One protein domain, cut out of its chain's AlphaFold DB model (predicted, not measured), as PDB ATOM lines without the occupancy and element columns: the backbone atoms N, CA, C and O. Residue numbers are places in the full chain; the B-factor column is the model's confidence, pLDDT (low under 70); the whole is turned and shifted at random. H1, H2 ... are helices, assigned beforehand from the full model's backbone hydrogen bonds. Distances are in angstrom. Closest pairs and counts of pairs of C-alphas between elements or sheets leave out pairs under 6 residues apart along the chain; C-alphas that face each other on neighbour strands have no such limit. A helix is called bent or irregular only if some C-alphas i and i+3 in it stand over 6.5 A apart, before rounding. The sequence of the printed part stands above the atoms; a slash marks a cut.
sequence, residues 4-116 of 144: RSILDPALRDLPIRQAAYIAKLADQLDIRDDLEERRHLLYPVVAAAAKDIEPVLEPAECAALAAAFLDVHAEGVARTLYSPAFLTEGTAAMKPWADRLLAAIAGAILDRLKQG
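This is residues 4 to 116 of the 144 residues of an uncharacterized protein of Rhodospirillum centenum (strain ATCC 51521 / SW) (UniProt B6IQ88). A short helix, H3, sits in the middle of a compact cluster of helices, with H1 beside it and the two longest helices, H4 and H5, crossing it nearly at right angles. H1 and H2 form a hairpin on one side of the cluster, and H5 makes the longest axis, its last part, residues 110 to 115, sticking out with residue 116. The printed part has 113 residues with five named helices, H1 to H5 in chain order, and no named strand; the class is all helix. The whole is compact, with a radius of gyration of the C-alphas of 13.4 A and spans of 45 by 31 by 25 A.

H1, residues 4 to 12, begins with C-alpha 4 at (-6.931, 11.676, 41.216). H2 is residues 16 to 30 and spans 20.9 A. H3 is residues 39 to 49, 15.7 A, with C-alpha 39 at (-6.046, 21.109, 40.012). H4, residues 59 to 81, spans 24.3 A and has a kink of 84 degrees near residue 73. H5, residues 84 to 115, spans 43.4 A, has a kink of 99 degrees near residue 91, and ends with C-alpha 115 at (-21.018, 28.054, 14.297). H4 and H5 are irregular, with 8.3 A between C-alphas 72 and 75 and 9.5 A between 88 and 91; H1 is only just irregular, with 6.7 A between C-alphas 6 and 9.

H3 is the hub and touches four helices. H1 touches it at a shallow tilt of 15 degrees, the same way, the closest C-alphas being those of Leu 7 and Ala 47, 5.3 A apart. H5 touches H3 with residues 91 to 102 alone, about perpendicular at 82 degrees, closest at the C-alphas of Ala 49 and Ala 98, 4.7 A. H4 touches H3 about perpendicular at 81 degrees, closest at the C-alphas of Leu 41 and Ala 78, 6.5 A. H2 and H3, a hairpin, only just touch, with 3 pairs of C-alphas within 8 A, closest Leu 29 and Arg 39 at 7.2 A. H2 and H5 are apart. In H2 every O i to N i+4 pair is within hydrogen-bond range; the counts are 4 of 7 in H3, 17 of 19 in H4, 21 of 28 in H5, and 2 of 5 in H1, where 5 of 6 O i to N i+3 pairs are within range.

The C-alphas farthest apart, those of Pro 84 and Gly 116, are 45.1 A apart. The printed part has no cut and no long link. The mean pLDDT of the printed part is 89.0, and no printed residue is under 70.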
ATOM      1  N   ARG A   4      -6.441  12.474  42.336       78.62
ATOM      2  CA  ARG A   4      -6.931  11.676  41.216       78.62
ATOM      3  C   ARG A   4      -7.665  10.401  41.647       78.62
ATOM      4  O   ARG A   4      -8.600  10.003  40.964       78.62
ATOM      5  N   SER A   5      -7.326   9.799  42.792       81.62
ATOM      6  CA  SER A   5      -7.986   8.575  43.279       81.62
ATOM      7  C   SER A   5      -9.467   8.779  43.621       81.62
ATOM      8  O   SER A   5     -10.204   7.813  43.782       81.62
ATOM      9  N   ILE A   6      -9.924  10.035  43.729       83.12
ATOM     10  CA  ILE A   6     -11.347  10.382  43.873       83.12
ATOM     11  C   ILE A   6     -12.142   9.977  42.620       83.12
ATOM     12  O   ILE A   6     -13.344   9.729  42.710       83.12
ATOM     13  N   LEU A   7     -11.483   9.862  41.462       84.00
ATOM     14  CA  LEU A   7     -12.105   9.412  40.221       84.00
ATOM     15  C   LEU A   7     -12.297   7.893  40.174       84.00
ATOM     16  O   LEU A   7     -13.234   7.441  39.526       84.00
ATOM     17  N   ASP A   8     -11.476   7.098  40.863       85.31
ATOM     18  CA  ASP A   8     -11.502   5.633  40.731       85.31
ATOM     19  C   ASP A   8     -12.879   5.010  41.051       85.31
ATOM     20  O   ASP A   8     -13.338   4.161  40.278       85.31
ATOM     21  N   PRO A   9     -13.596   5.425  42.120       84.75
ATOM     22  CA  PRO A   9     -14.957   4.957  42.370       84.75
ATOM     23  C   PRO A   9     -15.936   5.410  41.284       84.75
ATOM     24  O   PRO A   9     -16.784   4.628  40.870       84.75
ATOM     25  N   ALA A  10     -15.799   6.648  40.798       82.88
ATOM     26  CA  ALA A  10     -16.669   7.191  39.759       82.88
ATOM     27  C   ALA A  10     -16.486   6.455  38.424       82.88
ATOM     28  O   ALA A  10     -17.465   6.209  37.732       82.88
ATOM     29  N   LEU A  11     -15.257   6.056  38.083       86.56
ATOM     30  CA  LEU A  11     -14.928   5.346  36.847       86.56
ATOM     31  C   LEU A  11     -15.421   3.893  36.832       86.56
ATOM     32  O   LEU A  11     -15.736   3.374  35.762       86.56
ATOM     33  N   ARG A  12     -15.486   3.234  37.996       87.50
ATOM     34  CA  ARG A  12     -15.850   1.811  38.108       87.50
ATOM     35  C   ARG A  12     -17.267   1.514  37.618       87.50
ATOM     36  O   ARG A  12     -17.495   0.456  37.038       87.50
ATOM     37  N   ASP A  13     -18.189   2.444  37.838       84.38
ATOM     38  CA  ASP A  13     -19.611   2.263  37.532       84.38
ATOM     39  C   ASP A  13     -19.991   2.742  36.118       84.38
ATOM     40  O   ASP A  13     -21.166   2.709  35.749       84.38
ATOM     41  N   LEU A  14     -19.022   3.215  35.324       87.56
ATOM     42  CA  LEU A  14     -19.266   3.785  33.999       87.56
ATOM     43  C   LEU A  14     -19.066   2.762  32.872       87.56
ATOM     44  O   LEU A  14     -18.211   1.876  32.961       87.56
ATOM     45  N   PRO A  15     -19.776   2.920  31.739       89.38
ATOM     46  CA  PRO A  15     -19.451   2.208  30.510       89.38
ATOM     47  C   PRO A  15     -17.996   2.457  30.091       89.38
ATOM     48  O   PRO A  15     -17.512   3.586  30.151       89.38
ATOM     49  N   ILE A  16     -17.321   1.428  29.563       86.81
ATOM     50  CA  ILE A  16     -15.881   1.452  29.219       86.81
ATOM     51  C   ILE A  16     -15.485   2.686  28.392       86.81
ATOM     52  O   ILE A  16     -14.455   3.303  28.651       86.81
ATOM     53  N   ARG A  17     -16.304   3.071  27.402       86.81
ATOM     54  CA  ARG A  17     -16.025   4.243  26.552       86.81
ATOM     55  C   ARG A  17     -16.059   5.556  27.333       86.81
ATOM     56  O   ARG A  17     -15.210   6.410  27.102       86.81
ATOM     57  N   GLN A  18     -17.013   5.702  28.248       88.50
ATOM     58  CA  GLN A  18     -17.152   6.895  29.076       88.50
ATOM     59  C   GLN A  18     -16.053   6.940  30.141       88.50
ATOM     60  O   GLN A  18     -15.392   7.959  30.286       88.50
ATOM     61  N   ALA A  19     -15.759   5.813  30.793       89.12
ATOM     62  CA  ALA A  19     -14.640   5.711  31.728       89.12
ATOM     63  C   ALA A  19     -13.300   6.081  31.064       89.12
ATOM     64  O   ALA A  19     -12.533   6.873  31.608       89.12
ATOM     65  N   ALA A  20     -13.039   5.575  29.852       89.69
ATOM     66  CA  ALA A  20     -11.839   5.912  29.089       89.69
ATOM     67  C   ALA A  20     -11.782   7.399  28.703       89.69
ATOM     68  O   ALA A  20     -10.705   7.992  28.702       89.69
ATOM     69  N   TYR A  21     -12.928   8.007  28.386       92.06
ATOM     70  CA  TYR A  21     -13.015   9.440  28.114       92.06
ATOM     71  C   TYR A  21     -12.664  10.274  29.352       92.06
ATOM     72  O   TYR A  21     -11.801  11.144  29.275       92.06
ATOM     73  N   ILE A  22     -13.266   9.963  30.504       92.50
ATOM     74  CA  ILE A  22     -13.005  10.674  31.762       92.50
ATOM     75  C   ILE A  22     -11.558  10.475  32.228       92.50
ATOM     76  O   ILE A  22     -10.938  11.418  32.713       92.50
ATOM     77  N   ALA A  23     -10.976   9.290  32.025       91.06
ATOM     78  CA  ALA A  23      -9.560   9.053  32.302       91.06
ATOM     79  C   ALA A  23      -8.653   9.950  31.442       91.06
ATOM     80  O   ALA A  23      -7.755  10.597  31.976       91.06
ATOM     81  N   LYS A  24      -8.936  10.067  30.137       91.88
ATOM     82  CA  LYS A  24      -8.206  10.983  29.244       91.88
ATOM     83  C   LYS A  24      -8.403  12.446  29.628       91.88
ATOM     84  O   LYS A  24      -7.452  13.213  29.563       91.88
ATOM     85  N   LEU A  25      -9.612  12.841  30.027       92.00
ATOM     86  CA  LEU A  25      -9.886  14.183  30.544       92.00
ATOM     87  C   LEU A  25      -9.021  14.475  31.779       92.00
ATOM     88  O   LEU A  25      -8.401  15.531  31.852       92.00
ATOM     89  N   ALA A  26      -8.928  13.530  32.717       90.69
ATOM     90  CA  ALA A  26      -8.065  13.657  33.886       90.69
ATOM     91  C   ALA A  26      -6.581  13.772  33.498       90.69
ATOM     92  O   ALA A  26      -5.884  14.624  34.038       90.69
ATOM     93  N   ASP A  27      -6.113  12.995  32.515       91.44
ATOM     94  CA  ASP A  27      -4.746  13.124  31.984       91.44
ATOM     95  C   ASP A  27      -4.493  14.512  31.378       91.44
ATOM     96  O   ASP A  27      -3.439  15.102  31.598       91.44
ATOM     97  N   GLN A  28      -5.468  15.066  30.650       92.12
ATOM     98  CA  GLN A  28      -5.369  16.419  30.099       92.12
ATOM     99  C   GLN A  28      -5.372  17.498  31.187       92.12
ATOM    100  O   GLN A  28      -4.726  18.524  31.016       92.12
ATOM    101  N   LEU A  29      -6.053  17.282  32.314       89.50
ATOM    102  CA  LEU A  29      -5.970  18.181  33.469       89.50
ATOM    103  C   LEU A  29      -4.615  18.075  34.184       89.50
ATOM    104  O   LEU A  29      -4.132  19.070  34.720       89.50
ATOM    105  N   ASP A  30      -3.984  16.899  34.173       88.19
ATOM    106  CA  ASP A  30      -2.698  16.651  34.838       88.19
ATOM    107  C   ASP A  30      -1.501  17.315  34.149       88.19
ATOM    108  O   ASP A  30      -0.502  17.617  34.801       88.19
ATOM    109  N   ILE A  31      -1.599  17.574  32.848       88.88
ATOM    110  CA  ILE A  31      -0.538  18.230  32.067       88.88
ATOM    111  C   ILE A  31      -0.688  19.757  32.004       88.88
ATOM    112  O   ILE A  31       0.083  20.421  31.319       88.88
ATOM    113  N   ARG A  32      -1.704  20.318  32.667       85.75
ATOM    114  CA  ARG A  32      -1.997  21.754  32.648       85.75
ATOM    115  C   ARG A  32      -1.247  22.500  33.744       85.75
ATOM    116  O   ARG A  32      -1.579  22.362  34.926       85.75
ATOM    117  N   ASP A  33      -0.270  23.301  33.334       82.94
ATOM    118  CA  ASP A  33       0.568  24.113  34.227       82.94
ATOM    119  C   ASP A  33      -0.213  25.274  34.864       82.94
ATOM    120  O   ASP A  33       0.026  25.648  36.007       82.94
ATOM    121  N   ASP A  34      -1.230  25.795  34.172       84.56
ATOM    122  CA  ASP A  34      -2.105  26.868  34.664       84.56
ATOM    123  C   ASP A  34      -2.980  26.451  35.861       84.56
ATOM    124  O   ASP A  34      -3.566  27.297  36.536       84.56
ATOM    125  N   LEU A  35      -3.047  25.149  36.156       80.50
ATOM    126  CA  LEU A  35      -3.849  24.588  37.236       80.50
ATOM    127  C   LEU A  35      -3.032  24.109  38.441       80.50
ATOM    128  O   LEU A  35      -3.654  23.597  39.366       80.50
ATOM    129  N   GLU A  36      -1.699  24.239  38.472       74.12
ATOM    130  CA  GLU A  36      -0.820  23.571  39.458       74.12
ATOM    131  C   GLU A  36      -1.376  23.530  40.894       74.12
ATOM    132  O   GLU A  36      -1.637  22.453  41.434       74.12
ATOM    133  N   GLU A  37      -1.642  24.686  41.502       79.06
ATOM    134  CA  GLU A  37      -2.101  24.742  42.895       79.06
ATOM    135  C   GLU A  37      -3.578  24.362  43.067       79.06
ATOM    136  O   GLU A  37      -3.993  23.970  44.155       79.06
ATOM    137  N   ARG A  38      -4.395  24.457  42.012       84.88
ATOM    138  CA  ARG A  38      -5.867  24.367  42.087       84.88
ATOM    139  C   ARG A  38      -6.446  23.107  41.452       84.88
ATOM    140  O   ARG A  38      -7.622  22.813  41.650       84.88
ATOM    141  N   ARG A  39      -5.636  22.316  40.748       87.56
ATOM    142  CA  ARG A  39      -6.046  21.109  40.012       87.56
ATOM    143  C   ARG A  39      -6.817  20.125  40.883       87.56
ATOM    144  O   ARG A  39      -7.808  19.541  40.458       87.56
ATOM    145  N   HIS A  40      -6.394  19.994  42.137       86.06
ATOM    146  CA  HIS A  40      -7.021  19.116  43.116       86.06
ATOM    147  C   HIS A  40      -8.508  19.432  43.378       86.06
ATOM    148  O   HIS A  40      -9.253  18.532  43.764       86.06
ATOM    149  N   LEU A  41      -8.948  20.674  43.142       89.00
ATOM    150  CA  LEU A  41     -10.341  21.106  43.293       89.00
ATOM    151  C   LEU A  41     -11.246  20.586  42.170       89.00
ATOM    152  O   LEU A  41     -12.453  20.470  42.370       89.00
ATOM    153  N   LEU A  42     -10.686  20.253  41.002       90.19
ATOM    154  CA  LEU A  42     -11.467  19.801  39.852       90.19
ATOM    155  C   LEU A  42     -11.859  18.331  39.938       90.19
ATOM    156  O   LEU A  42     -12.968  17.995  39.532       90.19
ATOM    157  N   TYR A  43     -11.015  17.450  40.483       90.69
ATOM    158  CA  TYR A  43     -11.334  16.015  40.495       90.69
ATOM    159  C   TYR A  43     -12.644  15.672  41.218       90.69
ATOM    160  O   TYR A  43     -13.394  14.871  40.670       90.69
ATOM    161  N   PRO A  44     -12.993  16.266  42.379       90.62
ATOM    162  CA  PRO A  44     -14.288  16.029  43.020       90.62
ATOM    163  C   PRO A  44     -15.478  16.486  42.168       90.62
ATOM    164  O   PRO A  44     -16.515  15.825  42.156       90.62
ATOM    165  N   VAL A  45     -15.325  17.596  41.439       92.19
ATOM    166  CA  VAL A  45     -16.367  18.134  40.552       92.19
ATOM    167  C   VAL A  45     -16.530  17.242  39.324       92.19
ATOM    168  O   VAL A  45     -17.646  16.849  38.992       92.19
ATOM    169  N   VAL A  46     -15.421  16.851  38.689       91.81
ATOM    170  CA  VAL A  46     -15.417  15.929  37.545       91.81
ATOM    171  C   VAL A  46     -15.942  14.554  37.955       91.81
ATOM    172  O   VAL A  46     -16.737  13.978  37.223       91.81
ATOM    173  N   ALA A  47     -15.579  14.046  39.135       91.06
ATOM    174  CA  ALA A  47     -16.100  12.787  39.670       91.06
ATOM    175  C   ALA A  47     -17.626  12.827  39.835       91.06
ATOM    176  O   ALA A  47     -18.307  11.867  39.483       91.06
ATOM    177  N   ALA A  48     -18.161  13.942  40.342       90.94
ATOM    178  CA  ALA A  48     -19.598  14.140  40.495       90.94
ATOM    179  C   ALA A  48     -20.325  14.293  39.145       90.94
ATOM    180  O   ALA A  48     -21.455  13.834  39.019       90.94
ATOM    181  N   ALA A  49     -19.672  14.875  38.134       91.50
ATOM    182  CA  ALA A  49     -20.214  15.042  36.782       91.50
ATOM    183  C   ALA A  49     -20.006  13.820  35.863       91.50
ATOM    184  O   ALA A  49     -20.596  13.753  34.789       91.50
ATOM    185  N   ALA A  50     -19.166  12.852  36.245       89.88
ATOM    186  CA  ALA A  50     -18.622  11.839  35.336       89.88
ATOM    187  C   ALA A  50     -19.680  10.999  34.597       89.88
ATOM    188  O   ALA A  50     -19.444  10.589  33.461       89.88
ATOM    189  N   LYS A  51     -20.838  10.754  35.227       88.88
ATOM    190  CA  LYS A  51     -21.960  10.002  34.633       88.88
ATOM    191  C   LYS A  51     -22.665  10.765  33.512       88.88
ATOM    192  O   LYS A  51     -23.153  10.137  32.578       88.88
ATOM    193  N   ASP A  52     -22.662  12.090  33.591       89.81
ATOM    194  CA  ASP A  52     -23.461  12.971  32.740       89.81
ATOM    195  C   ASP A  52     -22.610  13.725  31.703       89.81
ATOM    196  O   ASP A  52     -23.144  14.380  30.812       89.81
ATOM    197  N   ILE A  53     -21.278  13.622  31.778       88.25
ATOM    198  CA  ILE A  53     -20.388  14.147  30.739       88.25
ATOM    199  C   ILE A  53     -20.508  13.268  29.489       88.25
ATOM    200  O   ILE A  53     -20.122  12.091  29.486       88.25
ATOM    201  N   GLU A  54     -21.004  13.866  28.408       84.06
ATOM    202  CA  GLU A  54     -21.069  13.232  27.097       84.06
ATOM    203  C   GLU A  54     -19.733  13.375  26.340       84.06
ATOM    204  O   GLU A  54     -19.192  14.481  26.244       84.06
ATOM    205  N   PRO A  55     -19.194  12.291  25.744       86.31
ATOM    206  CA  PRO A  55     -17.927  12.306  25.009       86.31
ATOM    207  C   PRO A  55     -18.102  12.881  23.590       86.31
ATOM    208  O   PRO A  55     -17.856  12.199  22.595       86.31
ATOM    209  N   VAL A  56     -18.591  14.119  23.504       86.75
ATOM    210  CA  VAL A  56     -18.822  14.855  22.248       86.75
ATOM    211  C   VAL A  56     -17.650  15.786  21.931       86.75
ATOM    212  O   VAL A  56     -17.257  15.905  20.774       86.75
ATOM    213  N   LEU A  57     -17.087  16.433  22.956       86.69
ATOM    214  CA  LEU A  57     -15.894  17.273  22.839       86.69
ATOM    215  C   LEU A  57     -14.625  16.441  22.971       86.69
ATOM    216  O   LEU A  57     -14.607  15.457  23.714       86.69
ATOM    217  N   GLU A  58     -13.536  16.885  22.349       89.62
ATOM    218  CA  GLU A  58     -12.230  16.275  22.595       89.62
ATOM    219  C   GLU A  58     -11.825  16.454  24.074       89.62
ATOM    220  O   GLU A  58     -12.104  17.503  24.667       89.62
ATOM    221  N   PRO A  59     -11.142  15.476  24.703       90.12
ATOM    222  CA  PRO A  59     -10.780  15.563  26.121       90.12
ATOM    223  C   PRO A  59      -9.990  16.827  26.484       90.12
ATOM    224  O   PRO A  59     -10.190  17.383  27.560       90.12
ATOM    225  N   ALA A  60      -9.127  17.310  25.584       88.94
ATOM    226  CA  ALA A  60      -8.349  18.533  25.788       88.94
ATOM    227  C   ALA A  60      -9.232  19.795  25.815       88.94
ATOM    228  O   ALA A  60      -8.994  20.714  26.598       88.94
ATOM    229  N   GLU A  61     -10.284  19.826  24.998       89.19
ATOM    230  CA  GLU A  61     -11.239  20.936  24.956       89.19
ATOM    231  C   GLU A  61     -12.115  20.938  26.206       89.19
ATOM    232  O   GLU A  61     -12.289  21.973  26.848       89.19
ATOM    233  N   CYS A  62     -12.600  19.762  26.609       91.12
ATOM    234  CA  CYS A  62     -13.331  19.613  27.860       91.12
ATOM    235  C   CYS A  62     -12.455  19.978  29.073       91.12
ATOM    236  O   CYS A  62     -12.945  20.602  30.014       91.12
ATOM    237  N   ALA A  63     -11.153  19.662  29.046       92.19
ATOM    238  CA  ALA A  63     -10.202  20.080  30.077       92.19
ATOM    239  C   ALA A  63     -10.039  21.605  30.128       92.19
ATOM    240  O   ALA A  63      -9.983  22.176  31.214       92.19
ATOM    241  N   ALA A  64     -10.004  22.277  28.974       92.50
ATOM    242  CA  ALA A  64      -9.949  23.736  28.911       92.50
ATOM    243  C   ALA A  64     -11.215  24.393  29.476       92.50
ATOM    244  O   ALA A  64     -11.117  25.371  30.215       92.50
ATOM    245  N   LEU A  65     -12.396  23.832  29.197       93.50
ATOM    246  CA  LEU A  65     -13.654  24.303  29.783       93.50
ATOM    247  C   LEU A  65     -13.696  24.084  31.298       93.50
ATOM    248  O   LEU A  65     -14.124  24.970  32.033       93.50
ATOM    249  N   ALA A  66     -13.216  22.934  31.775       93.06
ATOM    250  CA  ALA A  66     -13.108  22.657  33.203       93.06
ATOM    251  C   ALA A  66     -12.114  23.604  33.904       93.06
ATOM    252  O   ALA A  66     -12.392  24.069  35.009       93.06
ATOM    253  N   ALA A  67     -10.997  23.943  33.256       92.50
ATOM    254  CA  ALA A  67     -10.049  24.937  33.755       92.50
ATOM    255  C   ALA A  67     -10.698  26.329  33.864       92.50
ATOM    256  O   ALA A  67     -10.723  26.912  34.946       92.50
ATOM    257  N   ALA A  68     -11.333  26.801  32.786       92.62
ATOM    258  CA  ALA A  68     -12.026  28.090  32.766       92.62
ATOM    259  C   ALA A  68     -13.176  28.156  33.789       92.62
ATOM    260  O   ALA A  68     -13.412  29.187  34.417       92.62
ATOM    261  N   PHE A  69     -13.882  27.042  34.004       94.06
ATOM    262  CA  PHE A  69     -14.888  26.920  35.058       94.06
ATOM    263  C   PHE A  69     -14.283  27.155  36.447       94.06
ATOM    264  O   PHE A  69     -14.877  27.848  37.278       94.06
ATOM    265  N   LEU A  70     -13.098  26.594  36.705       91.94
ATOM    266  CA  LEU A  70     -12.416  26.763  37.980       91.94
ATOM    267  C   LEU A  70     -11.966  28.209  38.194       91.94
ATOM    268  O   LEU A  70     -12.108  28.707  39.305       91.94
ATOM    269  N   ASP A  71     -11.507  28.907  37.158       91.12
ATOM    270  CA  ASP A  71     -11.109  30.317  37.276       91.12
ATOM    271  C   ASP A  71     -12.241  31.210  37.802       91.12
ATOM    272  O   ASP A  71     -11.998  32.139  38.573       91.12
ATOM    273  N   VAL A  72     -13.488  30.892  37.449       93.19
ATOM    274  CA  VAL A  72     -14.675  31.644  37.877       93.19
ATOM    275  C   VAL A  72     -15.221  31.158  39.226       93.19
ATOM    276  O   VAL A  72     -15.807  31.936  39.982       93.19
ATOM    277  N   HIS A  73     -15.065  29.871  39.549       93.56
ATOM    278  CA  HIS A  73     -15.773  29.232  40.666       93.56
ATOM    279  C   HIS A  73     -14.879  28.616  41.753       93.56
ATOM    280  O   HIS A  73     -15.411  28.022  42.695       93.56
ATOM    281  N   ALA A  74     -13.554  28.785  41.678       90.50
ATOM    282  CA  ALA A  74     -12.581  28.168  42.585       90.50
ATOM    283  C   ALA A  74     -12.933  28.342  44.066       90.50
ATOM    284  O   ALA A  74     -12.919  27.367  44.815       90.50
ATOM    285  N   GLU A  75     -13.290  29.555  44.491       91.31
ATOM    286  CA  GLU A  75     -13.604  29.843  45.896       91.31
ATOM    287  C   GLU A  75     -14.838  29.069  46.382       91.31
ATOM    288  O   GLU A  75     -14.836  28.490  47.470       91.31
ATOM    289  N   GLY A  76     -15.886  28.994  45.558       92.25
ATOM    290  CA  GLY A  76     -17.107  28.264  45.894       92.25
ATOM    291  C   GLY A  76     -16.893  26.750  45.948       92.25
ATOM    292  O   GLY A  76     -17.394  26.082  46.862       92.25
ATOM    293  N   VAL A  77     -16.105  26.217  45.011       92.56
ATOM    294  CA  VAL A  77     -15.714  24.802  44.991       92.56
ATOM    295  C   VAL A  77     -14.873  24.471  46.223       92.56
ATOM    296  O   VAL A  77     -15.197  23.524  46.939       92.56
ATOM    297  N   ALA A  78     -13.861  25.284  46.540       92.44
ATOM    298  CA  ALA A  78     -13.024  25.109  47.725       92.44
ATOM    299  C   ALA A  78     -13.853  25.169  49.017       92.44
ATOM    300  O   ALA A  78     -13.750  24.282  49.865       92.44
ATOM    301  N   ARG A  79     -14.753  26.151  49.147       93.38
ATOM    302  CA  ARG A  79     -15.659  26.260  50.300       93.38
ATOM    303  C   ARG A  79     -16.511  25.007  50.483       93.38
ATOM    304  O   ARG A  79     -16.753  24.603  51.615       93.38
ATOM    305  N   THR A  80     -16.959  24.402  49.387       91.81
ATOM    306  CA  THR A  80     -17.757  23.170  49.424       91.81
ATOM    307  C   THR A  80     -16.889  21.972  49.797       91.81
ATOM    308  O   THR A  80     -17.280  21.202  50.669       91.81
ATOM    309  N   LEU A  81     -15.690  21.856  49.219       89.38
ATOM    310  CA  LEU A  81     -14.736  20.776  49.492       89.38
ATOM    311  C   LEU A  81     -14.333  20.710  50.964       89.38
ATOM    312  O   LEU A  81     -14.232  19.628  51.534       89.38
ATOM    313  N   TYR A  82     -14.131  21.871  51.582       89.12
ATOM    314  CA  TYR A  82     -13.758  21.985  52.991       89.12
ATOM    315  C   TYR A  82     -14.966  22.144  53.928       89.12
ATOM    316  O   TYR A  82     -14.797  22.441  55.110       89.12
ATOM    317  N   SER A  83     -16.191  21.960  53.428       90.81
ATOM    318  CA  SER A  83     -17.399  22.052  54.249       90.81
ATOM    319  C   SER A  83     -17.697  20.741  54.989       90.81
ATOM    320  O   SER A  83     -17.374  19.658  54.492       90.81
ATOM    321  N   PRO A  84     -18.414  20.801  56.128       89.94
ATOM    322  CA  PRO A  84     -18.928  19.604  56.790       89.94
ATOM    323  C   PRO A  84     -19.806  18.735  55.880       89.94
ATOM    324  O   PRO A  84     -19.780  17.517  56.007       89.94
ATOM    325  N   ALA A  85     -20.529  19.344  54.932       87.06
ATOM    326  CA  ALA A  85     -21.388  18.621  53.994       87.06
ATOM    327  C   ALA A  85     -20.589  17.657  53.102       87.06
ATOM    328  O   ALA A  85     -21.034  16.545  52.833       87.06
ATOM    329  N   PHE A  86     -19.373  18.034  52.693       88.62
ATOM    330  CA  PHE A  86     -18.506  17.140  51.924       88.62
ATOM    331  C   PHE A  86     -17.994  15.962  52.762       88.62
ATOM    332  O   PHE A  86     -17.824  14.865  52.241       88.62
ATOM    333  N   LEU A  87     -17.797  16.146  54.071       86.00
ATOM    334  CA  LEU A  87     -17.406  15.051  54.965       86.00
ATOM    335  C   LEU A  87     -18.530  14.023  55.151       86.00
ATOM    336  O   LEU A  87     -18.246  12.841  55.323       86.00
ATOM    337  N   THR A  88     -19.791  14.459  55.118       88.94
ATOM    338  CA  THR A  88     -20.957  13.581  55.296       88.94
ATOM    339  C   THR A  88     -21.430  12.943  53.994       88.94
ATOM    340  O   THR A  88     -21.811  11.777  53.990       88.94
ATOM    341  N   GLU A  89     -21.412  13.691  52.891       85.81
ATOM    342  CA  GLU A  89     -22.021  13.291  51.613       85.81
ATOM    343  C   GLU A  89     -20.984  12.992  50.515       85.81
ATOM    344  O   GLU A  89     -21.330  12.499  49.438       85.81
ATOM    345  N   GLY A  90     -19.702  13.271  50.762       85.88
ATOM    346  CA  GLY A  90     -18.623  13.049  49.804       85.88
ATOM    347  C   GLY A  90     -18.837  13.813  48.497       85.88
ATOM    348  O   GLY A  90     -19.189  14.994  48.480       85.88
ATOM    349  N   THR A  91     -18.653  13.123  47.371       85.31
ATOM    350  CA  THR A  91     -18.818  13.699  46.027       85.31
ATOM    351  C   THR A  91     -20.248  14.154  45.731       85.31
ATOM    352  O   THR A  91     -20.427  15.011  44.869       85.31
ATOM    353  N   ALA A  92     -21.266  13.674  46.455       87.69
ATOM    354  CA  ALA A  92     -22.639  14.138  46.255       87.69
ATOM    355  C   ALA A  92     -22.811  15.626  46.619       87.69
ATOM    356  O   ALA A  92     -23.549  16.334  45.932       87.69
ATOM    357  N   ALA A  93     -22.045  16.140  47.590       90.38
ATOM    358  CA  ALA A  93     -22.041  17.565  47.935       90.38
ATOM    359  C   ALA A  93     -21.530  18.457  46.786       90.38
ATOM    360  O   ALA A  93     -21.809  19.655  46.748       90.38
ATOM    361  N   MET A  94     -20.801  17.881  45.820       92.62
ATOM    362  CA  MET A  94     -20.293  18.590  44.641       92.62
ATOM    363  C   MET A  94     -21.306  18.692  43.504       92.62
ATOM    364  O   MET A  94     -21.027  19.367  42.512       92.62
ATOM    365  N   LYS A  95     -22.490  18.084  43.640       93.19
ATOM    366  CA  LYS A  95     -23.524  18.076  42.599       93.19
ATOM    367  C   LYS A  95     -23.861  19.469  42.035       93.19
ATOM    368  O   LYS A  95     -23.856  19.599  40.816       93.19
ATOM    369  N   PRO A  96     -24.041  20.535  42.840       94.06
ATOM    370  CA  PRO A  96     -24.330  21.863  42.290       94.06
ATOM    371  C   PRO A  96     -23.215  22.407  41.386       94.06
ATOM    372  O   PRO A  96     -23.479  23.174  40.463       94.06
ATOM    373  N   TRP A  97     -21.962  22.034  41.653       95.38
ATOM    374  CA  TRP A  97     -20.816  22.424  40.831       95.38
ATOM    375  C   TRP A  97     -20.695  21.550  39.589       95.38
ATOM    376  O   TRP A  97     -20.401  22.075  38.519       95.38
ATOM    377  N   ALA A  98     -20.985  20.253  39.713       94.31
ATOM    378  CA  ALA A  98     -21.087  19.342  38.578       94.31
ATOM    379  C   ALA A  98     -22.150  19.816  37.575       94.31
ATOM    380  O   ALA A  98     -21.843  19.953  36.397       94.31
ATOM    381  N   ASP A  99     -23.348  20.175  38.043       94.88
ATOM    382  CA  ASP A  99     -24.437  20.675  37.194       94.88
ATOM    383  C   ASP A  99     -24.030  21.955  36.439       94.88
ATOM    384  O   ASP A  99     -24.331  22.122  35.256       94.88
ATOM    385  N   ARG A 100     -23.293  22.860  37.098       95.62
ATOM    386  CA  ARG A 100     -22.780  24.083  36.458       95.62
ATOM    387  C   ARG A 100     -21.673  23.794  35.444       95.62
ATOM    388  O   ARG A 100     -21.651  24.428  34.392       95.62
ATOM    389  N   LEU A 101     -20.778  22.852  35.738       94.88
ATOM    390  CA  LEU A 101     -19.754  22.412  34.792       94.88
ATOM    391  C   LEU A 101     -20.405  21.789  33.550       94.88
ATOM    392  O   LEU A 101     -20.057  22.151  32.430       94.88
ATOM    393  N   LEU A 102     -21.396  20.915  33.738       93.88
ATOM    394  CA  LEU A 102     -22.169  20.313  32.648       93.88
ATOM    395  C   LEU A 102     -22.894  21.373  31.815       93.88
ATOM    396  O   LEU A 102     -22.870  21.300  30.590       93.88
ATOM    397  N   ALA A 103     -23.475  22.393  32.451       93.88
ATOM    398  CA  ALA A 103     -24.098  23.508  31.742       93.88
ATOM    399  C   ALA A 103     -23.088  24.304  30.895       93.88
ATOM    400  O   ALA A 103     -23.402  24.674  29.764       93.88
ATOM    401  N   ALA A 104     -21.871  24.529  31.401       92.62
ATOM    402  CA  ALA A 104     -20.806  25.189  30.644       92.62
ATOM    403  C   ALA A 104     -20.354  24.347  29.436       92.62
ATOM    404  O   ALA A 104     -20.215  24.874  28.332       92.62
ATOM    405  N   ILE A 105     -20.194  23.032  29.626       92.50
ATOM    406  CA  ILE A 105     -19.868  22.082  28.554       92.50
ATOM    407  C   ILE A 105     -20.973  22.072  27.491       92.50
ATOM    408  O   ILE A 105     -20.691  22.221  26.302       92.50
ATOM    409  N   ALA A 106     -22.236  21.949  27.905       91.25
ATOM    410  CA  ALA A 106     -23.383  21.955  27.004       91.25
ATOM    411  C   ALA A 106     -23.492  23.273  26.223       91.25
ATOM    412  O   ALA A 106     -23.754  23.253  25.022       91.25
ATOM    413  N   GLY A 107     -23.241  24.412  26.879       90.81
ATOM    414  CA  GLY A 107     -23.180  25.723  26.231       90.81
ATOM    415  C   GLY A 107     -22.129  25.767  25.122       90.81
ATOM    416  O   GLY A 107     -22.452  26.112  23.988       90.81
ATOM    417  N   ALA A 108     -20.906  25.314  25.412       89.06
ATOM    418  CA  ALA A 108     -19.827  25.268  24.426       89.06
ATOM    419  C   ALA A 108     -20.140  24.340  23.236       89.06
ATOM    420  O   ALA A 108     -19.846  24.681  22.089       89.06
ATOM    421  N   ILE A 109     -20.771  23.187  23.486       88.50
ATOM    422  CA  ILE A 109     -21.237  22.284  22.422       88.50
ATOM    423  C   ILE A 109     -22.278  22.989  21.542       88.50
ATOM    424  O   ILE A 109     -22.165  22.973  20.316       88.50
ATOM    425  N   LEU A 110     -23.281  23.634  22.149       88.06
ATOM    426  CA  LEU A 110     -24.337  24.339  21.419       88.06
ATOM    427  C   LEU A 110     -23.796  25.501  20.585       88.06
ATOM    428  O   LEU A 110     -24.250  25.700  19.457       88.06
ATOM    429  N   ASP A 111     -22.832  26.252  21.106       87.56
ATOM    430  CA  ASP A 111     -22.231  27.369  20.379       87.56
ATOM    431  C   ASP A 111     -21.443  26.885  19.157       87.56
ATOM    432  O   ASP A 111     -21.591  27.449  18.072       87.56
ATOM    433  N   ARG A 112     -20.716  25.769  19.272       83.56
ATOM    434  CA  ARG A 112     -20.036  25.144  18.127       83.56
ATOM    435  C   ARG A 112     -20.989  24.575  17.088       83.56
ATOM    436  O   ARG A 112     -20.749  24.721  15.891       83.56
ATOM    437  N   LEU A 113     -22.092  23.965  17.521       85.31
ATOM    438  CA  LEU A 113     -23.142  23.509  16.607       85.31
ATOM    439  C   LEU A 113     -23.738  24.675  15.813       85.31
ATOM    440  O   LEU A 113     -23.985  24.536  14.617       85.31
ATOM    441  N   LYS A 114     -23.943  25.833  16.455       84.44
ATOM    442  CA  LYS A 114     -24.425  27.048  15.778       84.44
ATOM    443  C   LYS A 114     -23.401  27.627  14.803       84.44
ATOM    444  O   LYS A 114     -23.797  28.143  13.763       84.44
ATOM    445  N   GLN A 115     -22.115  27.562  15.139       82.75
ATOM    446  CA  GLN A 115     -21.018  28.054  14.297       82.75
ATOM    447  C   GLN A 115     -20.717  27.125  13.109       82.75
ATOM    448  O   GLN A 115     -20.086  27.551  12.148       82.75
ATOM    449  N   GLY A 116     -21.220  25.885  13.135       78.44
ATOM    450  CA  GLY A 116     -20.982  24.884  12.092       78.44
ATOM    451  C   GLY A 116     -19.662  24.123  12.255       78.44
ATOM    452  O   GLY A 116     -19.356  23.264  11.431       78.44
TER     453      GLY A 116